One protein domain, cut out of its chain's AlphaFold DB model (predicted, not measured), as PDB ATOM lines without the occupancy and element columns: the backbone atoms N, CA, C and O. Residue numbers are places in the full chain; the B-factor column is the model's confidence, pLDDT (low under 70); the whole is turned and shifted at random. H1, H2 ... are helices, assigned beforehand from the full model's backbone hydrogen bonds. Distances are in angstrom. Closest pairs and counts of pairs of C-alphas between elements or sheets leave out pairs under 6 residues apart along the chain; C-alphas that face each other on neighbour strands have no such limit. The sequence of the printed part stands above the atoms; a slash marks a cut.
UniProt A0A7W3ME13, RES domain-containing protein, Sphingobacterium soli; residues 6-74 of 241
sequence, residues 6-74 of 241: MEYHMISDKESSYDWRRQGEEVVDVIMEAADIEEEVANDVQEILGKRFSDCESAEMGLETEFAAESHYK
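AT A GLANCE: This is residues 6 to 74 of the 241 residues of the protein "RES domain-containing protein" of Sphingobacterium soli (UniProt A0A7W3ME13). A loose model: H2 and H3 form a pair of helices set nearly at right angles, with H1 far off at the end of a long link and H4 sticking out elsewhere in a loop. After H4 the chain folds back, and residues 72 to 73 pair with residues 25 to 26. The printed part has 69 residues, with H1, H2, H3 and H4 in that order and no named strand; it is all helix, with a radius of gyration of the C-alphas of 15.6 A and spans of 43 by 33 by 17 A.

HOW THE PARTS SIT: H1, residues 6 to 12, touches no helix. A long link of 14 residues joins it to H2, residues 27 to 35. H2 touches H3, residues 39 to 52, only just about perpendicular at 72 degrees; their closest C-alphas, of Met 32 and Ala 42, are 5.6 A apart. H4, residues 56 to 60, is apart from H3. In these four helices every O i to N i+4 pair is within hydrogen-bond range.

IN THESE COORDINATES: H1 begins at C-alpha 6 (206.038, 216.346, 140.333). H2 is 12.1 A long and H3 19.6 A. H4 ends at C-alpha 60 (218.539, 199.239, 163.890).

THE WHOLE: The C-alphas farthest apart, of Glu 15 and Arg 52, are 45.0 A apart. The printed part has no cut. pLDDT is under 70 at residues 16, 21 to 22 and 56 to 64.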
ATOM      1  N   MET A   6     207.045 216.392 141.393       73.62
ATOM      2  CA  MET A   6     206.038 216.346 140.333       73.62
ATOM      3  C   MET A   6     205.200 215.061 140.391       73.62
ATOM      4  O   MET A   6     203.980 215.122 140.264       73.62
ATOM      5  N   GLU A   7     205.838 213.917 140.641       77.06
ATOM      6  CA  GLU A   7     205.168 212.619 140.788       77.06
ATOM      7  C   GLU A   7     204.299 212.586 142.050       77.06
ATOM      8  O   GLU A   7     203.153 212.154 141.986       77.06
ATOM      9  N   TYR A   8     204.770 213.152 143.168       76.06
ATOM     10  CA  TYR A   8     203.951 213.333 144.374       76.06
ATOM     11  C   TYR A   8     202.666 214.118 144.101       76.06
ATOM     12  O   TYR A   8     201.601 213.763 144.608       76.06
ATOM     13  N   HIS A   9     202.751 215.170 143.284       76.00
ATOM     14  CA  HIS A   9     201.584 215.971 142.927       76.00
ATOM     15  C   HIS A   9     200.572 215.155 142.111       76.00
ATOM     16  O   HIS A   9     199.377 215.207 142.394       76.00
ATOM     17  N   MET A  10     201.055 214.330 141.176       76.31
ATOM     18  CA  MET A  10     200.227 213.441 140.352       76.31
ATOM     19  C   MET A  10     199.594 212.283 141.133       76.31
ATOM     20  O   MET A  10     198.501 211.865 140.771       76.31
ATOM     21  N   ILE A  11     200.241 211.784 142.193       75.88
ATOM     22  CA  ILE A  11     199.678 210.760 143.097       75.88
ATOM     23  C   ILE A  11     198.571 211.358 143.979       75.88
ATOM     24  O   ILE A  11     197.593 210.691 144.307       75.88
ATOM     25  N   SER A  12     198.725 212.618 144.399       74.50
ATOM     26  CA  SER A  12     197.769 213.285 145.296       74.50
ATOM     27  C   SER A  12     196.482 213.757 144.609       74.50
ATOM     28  O   SER A  12     195.496 214.060 145.290       74.50
ATOM     29  N   ASP A  13     196.489 213.831 143.277       78.56
ATOM     30  CA  ASP A  13     195.350 214.256 142.473       78.56
ATOM     31  C   ASP A  13     194.354 213.102 142.281       78.56
ATOM     32  O   ASP A  13     194.679 212.053 141.731       78.56
ATOM     33  N   LYS A  14     193.107 213.303 142.723       70.69
ATOM     34  CA  LYS A  14     192.046 212.284 142.675       70.69
ATOM     35  C   LYS A  14     191.533 212.002 141.260       70.69
ATOM     36  O   LYS A  14     190.847 210.999 141.075       70.69
ATOM     37  N   GLU A  15     191.814 212.878 140.296       76.00
ATOM     38  CA  GLU A  15     191.458 212.680 138.884       76.00
ATOM     39  C   GLU A  15     192.598 212.044 138.069       76.00
ATOM     40  O   GLU A  15     192.402 211.662 136.913       76.00
ATOM     41  N   SER A  16     193.780 211.888 138.665       67.31
ATOM     42  CA  SER A  16     194.946 211.282 138.031       67.31
ATOM     43  C   SER A  16     194.893 209.755 138.117       67.31
ATOM     44  O   SER A  16     194.660 209.176 139.175       67.31
ATOM     45  N   SER A  17     195.150 209.080 136.995       73.75
ATOM     46  CA  SER A  17     195.330 207.622 136.929       73.75
ATOM     47  C   SER A  17     196.791 207.189 137.115       73.75
ATOM     48  O   SER A  17     197.140 206.049 136.805       73.75
ATOM     49  N   TYR A  18     197.658 208.103 137.563       70.44
ATOM     50  CA  TYR A  18     199.089 207.868 137.709       70.44
ATOM     51  C   TYR A  18     199.392 207.016 138.950       70.44
ATOM     52  O   TYR A  18     199.269 207.479 140.082       70.44
ATOM     53  N   ASP A  19     199.807 205.771 138.716       70.31
ATOM     54  CA  ASP A  19     200.312 204.847 139.732       70.31
ATOM     55  C   ASP A  19     201.842 204.922 139.755       70.31
ATOM     56  O   ASP A  19     202.508 204.585 138.769       70.31
ATOM     57  N   TRP A  20     202.408 205.425 140.851       71.06
ATOM     58  CA  TRP A  20     203.855 205.552 140.970       71.06
ATOM     59  C   TRP A  20     204.471 204.210 141.339       71.06
ATOM     60  O   TRP A  20     204.133 203.609 142.357       71.06
ATOM     61  N   ARG A  21     205.433 203.775 140.526       66.75
ATOM     62  CA  ARG A  21     206.262 202.603 140.794       66.75
ATOM     63  C   ARG A  21     207.708 203.031 140.923       66.75
ATOM     64  O   ARG A  21     208.179 203.903 140.183       66.75
ATOM     65  N   ARG A  22     208.414 202.401 141.858       68.12
ATOM     66  CA  ARG A  22     209.840 202.631 142.056       68.12
ATOM     67  C   ARG A  22     210.576 202.280 140.761       68.12
ATOM     68  O   ARG A  22     210.354 201.234 140.168       68.12
ATOM     69  N   GLN A  23     211.407 203.205 140.290       70.12
ATOM     70  CA  GLN A  23     212.158 203.030 139.048       70.12
ATOM     71  C   GLN A  23     213.318 202.048 139.252       70.12
ATOM     72  O   GLN A  23     214.064 202.184 140.225       70.12
ATOM     73  N   GLY A  24     213.509 201.137 138.298       78.44
ATOM     74  CA  GLY A  24     214.528 200.085 138.334       78.44
ATOM     75  C   GLY A  24     213.911 198.693 138.221       78.44
ATOM     76  O   GLY A  24     212.695 198.565 138.114       78.44
ATOM     77  N   GLU A  25     214.766 197.685 138.234       80.69
ATOM     78  CA  GLU A  25     214.414 196.265 138.276       80.69
ATOM     79  C   GLU A  25     214.673 195.728 139.682       80.69
ATOM     80  O   GLU A  25     215.595 196.194 140.362       80.69
ATOM     81  N   GLU A  26     213.850 194.787 140.136       84.56
ATOM     82  CA  GLU A  26     213.988 194.201 141.466       84.56
ATOM     83  C   GLU A  26     215.296 193.407 141.572       84.56
ATOM     84  O   GLU A  26     215.782 192.823 140.604       84.56
ATOM     85  N   VAL A  27     215.899 193.385 142.763       85.06
ATOM     86  CA  VAL A  27     217.180 192.698 143.002       85.06
ATOM     87  C   VAL A  27     217.155 191.230 142.569       85.06
ATOM     88  O   VAL A  27     218.161 190.728 142.073       85.06
ATOM     89  N   VAL A  28     216.013 190.555 142.726       85.69
ATOM     90  CA  VAL A  28     215.837 189.149 142.347       85.69
ATOM     91  C   VAL A  28     215.892 189.000 140.830       85.69
ATOM     92  O   VAL A  28     216.691 188.199 140.351       85.69
ATOM     93  N   ASP A  29     215.154 189.826 140.085       84.62
ATOM     94  CA  ASP A  29     215.174 189.838 138.614       84.62
ATOM     95  C   ASP A  29     216.591 190.085 138.078       84.62
ATOM     96  O   ASP A  29     217.068 189.394 137.176       84.62
ATOM     97  N   VAL A  30     217.316 191.023 138.694       85.75
ATOM     98  CA  VAL A  30     218.685 191.376 138.291       85.75
ATOM     99  C   VAL A  30     219.657 190.227 138.578       85.75
ATOM    100  O   VAL A  30     220.558 189.965 137.782       85.75
ATOM    101  N   ILE A  31     219.497 189.517 139.701       85.56
ATOM    102  CA  ILE A  31     220.293 188.322 140.025       85.56
ATOM    103  C   ILE A  31     219.975 187.181 139.048       85.56
ATOM    104  O   ILE A  31     220.905 186.509 138.596       85.56
ATOM    105  N   MET A  32     218.698 186.980 138.707       88.88
ATOM    106  CA  MET A  32     218.268 185.979 137.727       88.88
ATOM    107  C   MET A  32     218.923 186.220 136.371       88.88
ATOM    108  O   MET A  32     219.548 185.307 135.836       88.88
ATOM    109  N   GLU A  33     218.836 187.442 135.839       85.12
ATOM    110  CA  GLU A  33     219.415 187.780 134.534       85.12
ATOM    111  C   GLU A  33     220.947 187.694 134.553       85.12
ATOM    112  O   GLU A  33     221.561 187.174 133.621       85.12
ATOM    113  N   ALA A  34     221.587 188.161 135.626       83.69
ATOM    114  CA  ALA A  34     223.042 188.193 135.721       83.69
ATOM    115  C   ALA A  34     223.692 186.811 135.843       83.69
ATOM    116  O   ALA A  34     224.799 186.605 135.339       83.69
ATOM    117  N   ALA A  35     223.046 185.891 136.563       82.94
ATOM    118  CA  ALA A  35     223.561 184.547 136.802       82.94
ATOM    119  C   ALA A  35     222.934 183.481 135.885       82.94
ATOM    120  O   ALA A  35     223.408 182.345 135.911       82.94
ATOM    121  N   ASP A  36     221.927 183.842 135.079       85.62
ATOM    122  CA  ASP A  36     221.122 182.936 134.245       85.62
ATOM    123  C   ASP A  36     220.558 181.761 135.068       85.62
ATOM    124  O   ASP A  36     220.808 180.585 134.794       85.62
ATOM    125  N   ILE A  37     219.856 182.098 136.158       90.00
ATOM    126  CA  ILE A  37     219.309 181.142 137.138       90.00
ATOM    127  C   ILE A  37     217.799 181.302 137.342       90.00
ATOM    128  O   ILE A  37     217.211 182.339 137.043       90.00
ATOM    129  N   GLU A  38     217.176 180.260 137.893       89.62
ATOM    130  CA  GLU A  38     215.754 180.250 138.245       89.62
ATOM    131  C   GLU A  38     215.437 181.159 139.446       89.62
ATOM    132  O   GLU A  38     216.274 181.377 140.325       89.62
ATOM    133  N   GLU A  39     214.193 181.640 139.507       87.50
ATOM    134  CA  GLU A  39     213.700 182.590 140.516       87.50
ATOM    135  C   GLU A  39     213.855 182.079 141.955       87.50
ATOM    136  O   GLU A  39     214.278 182.826 142.836       87.50
ATOM    137  N   GLU A  40     213.579 180.795 142.210       87.62
ATOM    138  CA  GLU A  40     213.747 180.200 143.545       87.62
ATOM    139  C   GLU A  40     215.210 180.287 144.014       87.62
ATOM    140  O   GLU A  40     215.490 180.699 145.138       87.62
ATOM    141  N   VAL A  41     216.157 179.990 143.117       86.38
ATOM    142  CA  VAL A  41     217.595 180.054 143.412       86.38
ATOM    143  C   VAL A  41     218.056 181.505 143.565       86.38
ATOM    144  O   VAL A  41     218.900 181.797 144.411       86.38
ATOM    145  N   ALA A  42     217.508 182.434 142.780       87.12
ATOM    146  CA  ALA A  42     217.825 183.854 142.895       87.12
ATOM    147  C   ALA A  42     217.363 184.453 144.233       87.12
ATOM    148  O   ALA A  42     218.109 185.228 144.832       87.12
ATOM    149  N   ASN A  43     216.193 184.050 144.735       86.25
ATOM    150  CA  ASN A  43     215.711 184.429 146.066       86.25
ATOM    151  C   ASN A  43     216.644 183.918 147.173       86.25
ATOM    152  O   ASN A  43     217.040 184.687 148.050       86.25
ATOM    153  N   ASP A  44     217.074 182.656 147.097       86.88
ATOM    154  CA  ASP A  44     218.036 182.093 148.052       86.88
ATOM    155  C   ASP A  44     219.374 182.856 148.022       86.88
ATOM    156  O   ASP A  44     219.957 183.180 149.063       86.88
ATOM    157  N   VAL A  45     219.871 183.182 146.824       85.94
ATOM    158  CA  VAL A  45     221.094 183.979 146.645       85.94
ATOM    159  C   VAL A  45     220.921 185.380 147.229       85.94
ATOM    160  O   VAL A  45     221.815 185.849 147.937       85.94
ATOM    161  N   GLN A  46     219.784 186.035 146.991       87.44
ATOM    162  CA  GLN A  46     219.461 187.343 147.558       87.44
ATOM    163  C   GLN A  46     219.433 187.296 149.088       87.44
ATOM    164  O   GLN A  46     220.031 188.165 149.720       87.44
ATOM    165  N   GLU A  47     218.837 186.271 149.701       84.75
ATOM    166  CA  GLU A  47     218.788 186.139 151.160       84.75
ATOM    167  C   GLU A  47     220.198 185.960 151.751       84.75
ATOM    168  O   GLU A  47     220.554 186.571 152.766       84.75
ATOM    169  N   ILE A  48     221.038 185.149 151.099       85.12
ATOM    170  CA  ILE A  48     222.437 184.948 151.496       85.12
ATOM    171  C   ILE A  48     223.226 186.255 151.377       85.12
ATOM    172  O   ILE A  48     223.989 186.592 152.286       85.12
ATOM    173  N   LEU A  49     223.058 186.996 150.277       83.62
ATOM    174  CA  LEU A  49     223.714 188.288 150.068       83.62
ATOM    175  C   LEU A  49     223.224 189.323 151.085       83.62
ATOM    176  O   LEU A  49     224.050 189.973 151.723       83.62
ATOM    177  N   GLY A  50     221.918 189.400 151.332       82.00
ATOM    178  CA  GLY A  50     221.314 190.269 152.340       82.00
ATOM    179  C   GLY A  50     221.870 190.013 153.740       82.00
ATOM    180  O   GLY A  50     222.266 190.952 154.420       82.00
ATOM    181  N   LYS A  51     222.011 188.746 154.153       80.19
ATOM    182  CA  LYS A  51     222.641 188.378 155.438       80.19
ATOM    183  C   LYS A  51     224.136 188.687 155.481       80.19
ATOM    184  O   LYS A  51     224.672 189.016 156.532       80.19
ATOM    185  N   ARG A  52     224.839 188.519 154.362       80.19
ATOM    186  CA  ARG A  52     226.293 188.702 154.298       80.19
ATOM    187  C   ARG A  52     226.700 190.172 154.300       80.19
ATOM    188  O   ARG A  52     227.741 190.503 154.862       80.19
ATOM    189  N   PHE A  53     225.906 191.013 153.651       76.12
ATOM    190  CA  PHE A  53     226.116 192.454 153.536       76.12
ATOM    191  C   PHE A  53     225.197 193.252 154.473       76.12
ATOM    192  O   PHE A  53     225.088 194.466 154.331       76.12
ATOM    193  N   SER A  54     224.552 192.590 155.443       70.44
ATOM    194  CA  SER A  54     223.746 193.270 156.454       70.44
ATOM    195  C   SER A  54     224.634 194.148 157.329       70.44
ATOM    196  O   SER A  54     225.611 193.663 157.908       70.44
ATOM    197  N   ASP A  55     224.248 195.405 157.479       72.62
ATOM    198  CA  ASP A  55     224.848 196.331 158.427       72.62
ATOM    199  C   ASP A  55     223.937 196.469 159.656       72.62
ATOM    200  O   ASP A  55     222.729 196.688 159.535       72.62
ATOM    201  N   CYS A  56     224.513 196.300 160.849       61.06
ATOM    202  CA  CYS A  56     223.773 196.336 162.107       61.06
ATOM    203  C   CYS A  56     223.210 197.729 162.408       61.06
ATOM    204  O   CYS A  56     222.105 197.822 162.941       61.06
ATOM    205  N   GLU A  57     223.909 198.796 162.015       62.34
ATOM    206  CA  GLU A  57     223.424 200.170 162.189       62.34
ATOM    207  C   GLU A  57     222.212 200.439 161.286       62.34
ATOM    208  O   GLU A  57     221.191 200.965 161.734       62.34
ATOM    209  N   SER A  58     222.284 200.003 160.026       61.56
ATOM    210  CA  SER A  58     221.170 200.081 159.075       61.56
ATOM    211  C   SER A  58     219.955 199.256 159.522       61.56
ATOM    212  O   SER A  58     218.821 199.723 159.405       61.56
ATOM    213  N   ALA A  59     220.175 198.071 160.105       61.66
ATOM    214  CA  ALA A  59     219.108 197.222 160.636       61.66
ATOM    215  C   ALA A  59     218.395 197.845 161.852       61.66
ATOM    216  O   ALA A  59     217.172 197.753 161.954       61.66
ATOM    217  N   GLU A  60     219.126 198.515 162.751       61.25
ATOM    218  CA  GLU A  60     218.539 199.239 163.890       61.25
ATOM    219  C   GLU A  60     217.755 200.487 163.458       61.25
ATOM    220  O   GLU A  60     216.760 200.846 164.090       61.25
ATOM    221  N   MET A  61     218.167 201.130 162.363       64.94
ATOM    222  CA  MET A  61     217.495 202.305 161.799       64.94
ATOM    223  C   MET A  61     216.371 201.965 160.805       64.94
ATOM    224  O   MET A  61     215.693 202.876 160.330       64.94
ATOM    225  N   GLY A  62     216.150 200.680 160.497       61.25
ATOM    226  CA  GLY A  62     215.160 200.240 159.508       61.25
ATOM    227  C   GLY A  62     215.477 200.706 158.082       61.25
ATOM    228  O   GLY A  62     214.565 200.888 157.278       61.25
ATOM    229  N   LEU A  63     216.755 200.954 157.785       62.09
ATOM    230  CA  LEU A  63     217.213 201.415 156.482       62.09
ATOM    231  C   LEU A  63     217.366 200.237 155.518       62.09
ATOM    232  O   LEU A  63     217.871 199.173 155.871       62.09
ATOM    233  N   GLU A  64     216.936 200.455 154.279       64.06
ATOM    234  CA  GLU A  64     217.075 199.494 153.191       64.06
ATOM    235  C   GLU A  64     218.558 199.306 152.826       64.06
ATOM    236  O   GLU A  64     219.255 200.265 152.492       64.06
ATOM    237  N   THR A  65     219.039 198.065 152.893       73.38
ATOM    238  CA  THR A  65     220.405 197.675 152.505       73.38
ATOM    239  C   THR A  65     220.489 197.325 151.021       73.38
ATOM    240  O   THR A  65     219.475 196.987 150.427       73.38
ATOM    241  N   GLU A  66     221.694 197.308 150.442       73.56
ATOM    242  CA  GLU A  66     221.923 197.089 148.999       73.56
ATOM    243  C   GLU A  66     221.203 195.859 148.421       73.56
ATOM    244  O   GLU A  66     220.633 195.944 147.340       73.56
ATOM    245  N   PHE A  67     221.183 194.745 149.157       80.12
ATOM    246  CA  PHE A  67     220.520 193.503 148.752       80.12
ATOM    247  C   PHE A  67     219.222 193.252 149.529       80.12
ATOM    248  O   PHE A  67     218.921 192.101 149.824       80.12
ATOM    249  N   ALA A  68     218.472 194.276 149.945       79.38
ATOM    250  CA  ALA A  68     217.154 194.053 150.548       79.38
ATOM    251  C   ALA A  68     216.153 193.561 149.488       79.38
ATOM    252  O   ALA A  68     216.312 193.847 148.306       79.38
ATOM    253  N   ALA A  69     215.103 192.840 149.893       77.38
ATOM    254  CA  ALA A  69     214.132 192.276 148.944       77.38
ATOM    255  C   ALA A  69     213.427 193.356 148.099       77.38
ATOM    256  O   ALA A  69     213.099 193.130 146.943       77.38
ATOM    257  N   GLU A  70     213.255 194.556 148.659       77.56
ATOM    258  CA  GLU A  70     212.651 195.708 147.977       77.56
ATOM    259  C   GLU A  70     213.674 196.576 147.220       77.56
ATOM    260  O   GLU A  70     213.346 197.672 146.744       77.56
ATOM    261  N   SER A  71     214.926 196.127 147.110       80.94
ATOM    262  CA  SER A  71     215.974 196.870 146.419       80.94
ATOM    263  C   SER A  71     215.809 196.823 144.916       80.94
ATOM    264  O   SER A  71     215.500 195.793 144.325       80.94
ATOM    265  N   HIS A  72     215.992 197.996 144.311       82.19
ATOM    266  CA  HIS A  72     215.820 198.207 142.883       82.19
ATOM    267  C   HIS A  72     217.134 198.681 142.280       82.19
ATOM    268  O   HIS A  72     217.711 199.678 142.731       82.19
ATOM    269  N   TYR A  73     217.568 198.002 141.229       80.38
ATOM    270  CA  TYR A  73     218.762 198.348 140.481       80.38
ATOM    271  C   TYR A  73     218.389 199.015 139.167       80.38
ATOM    272  O   TYR A  73     217.373 198.732 138.541       80.38
ATOM    273  N   LYS A  74     219.243 199.934 138.731       79.62
ATOM    274  CA  LYS A  74     219.155 200.516 137.398       79.62
ATOM    275  C   LYS A  74     220.447 200.219 136.674       79.62
ATOM    276  O   LYS A  74     221.507 200.668 137.116       79.62
TER     277      LYS A  74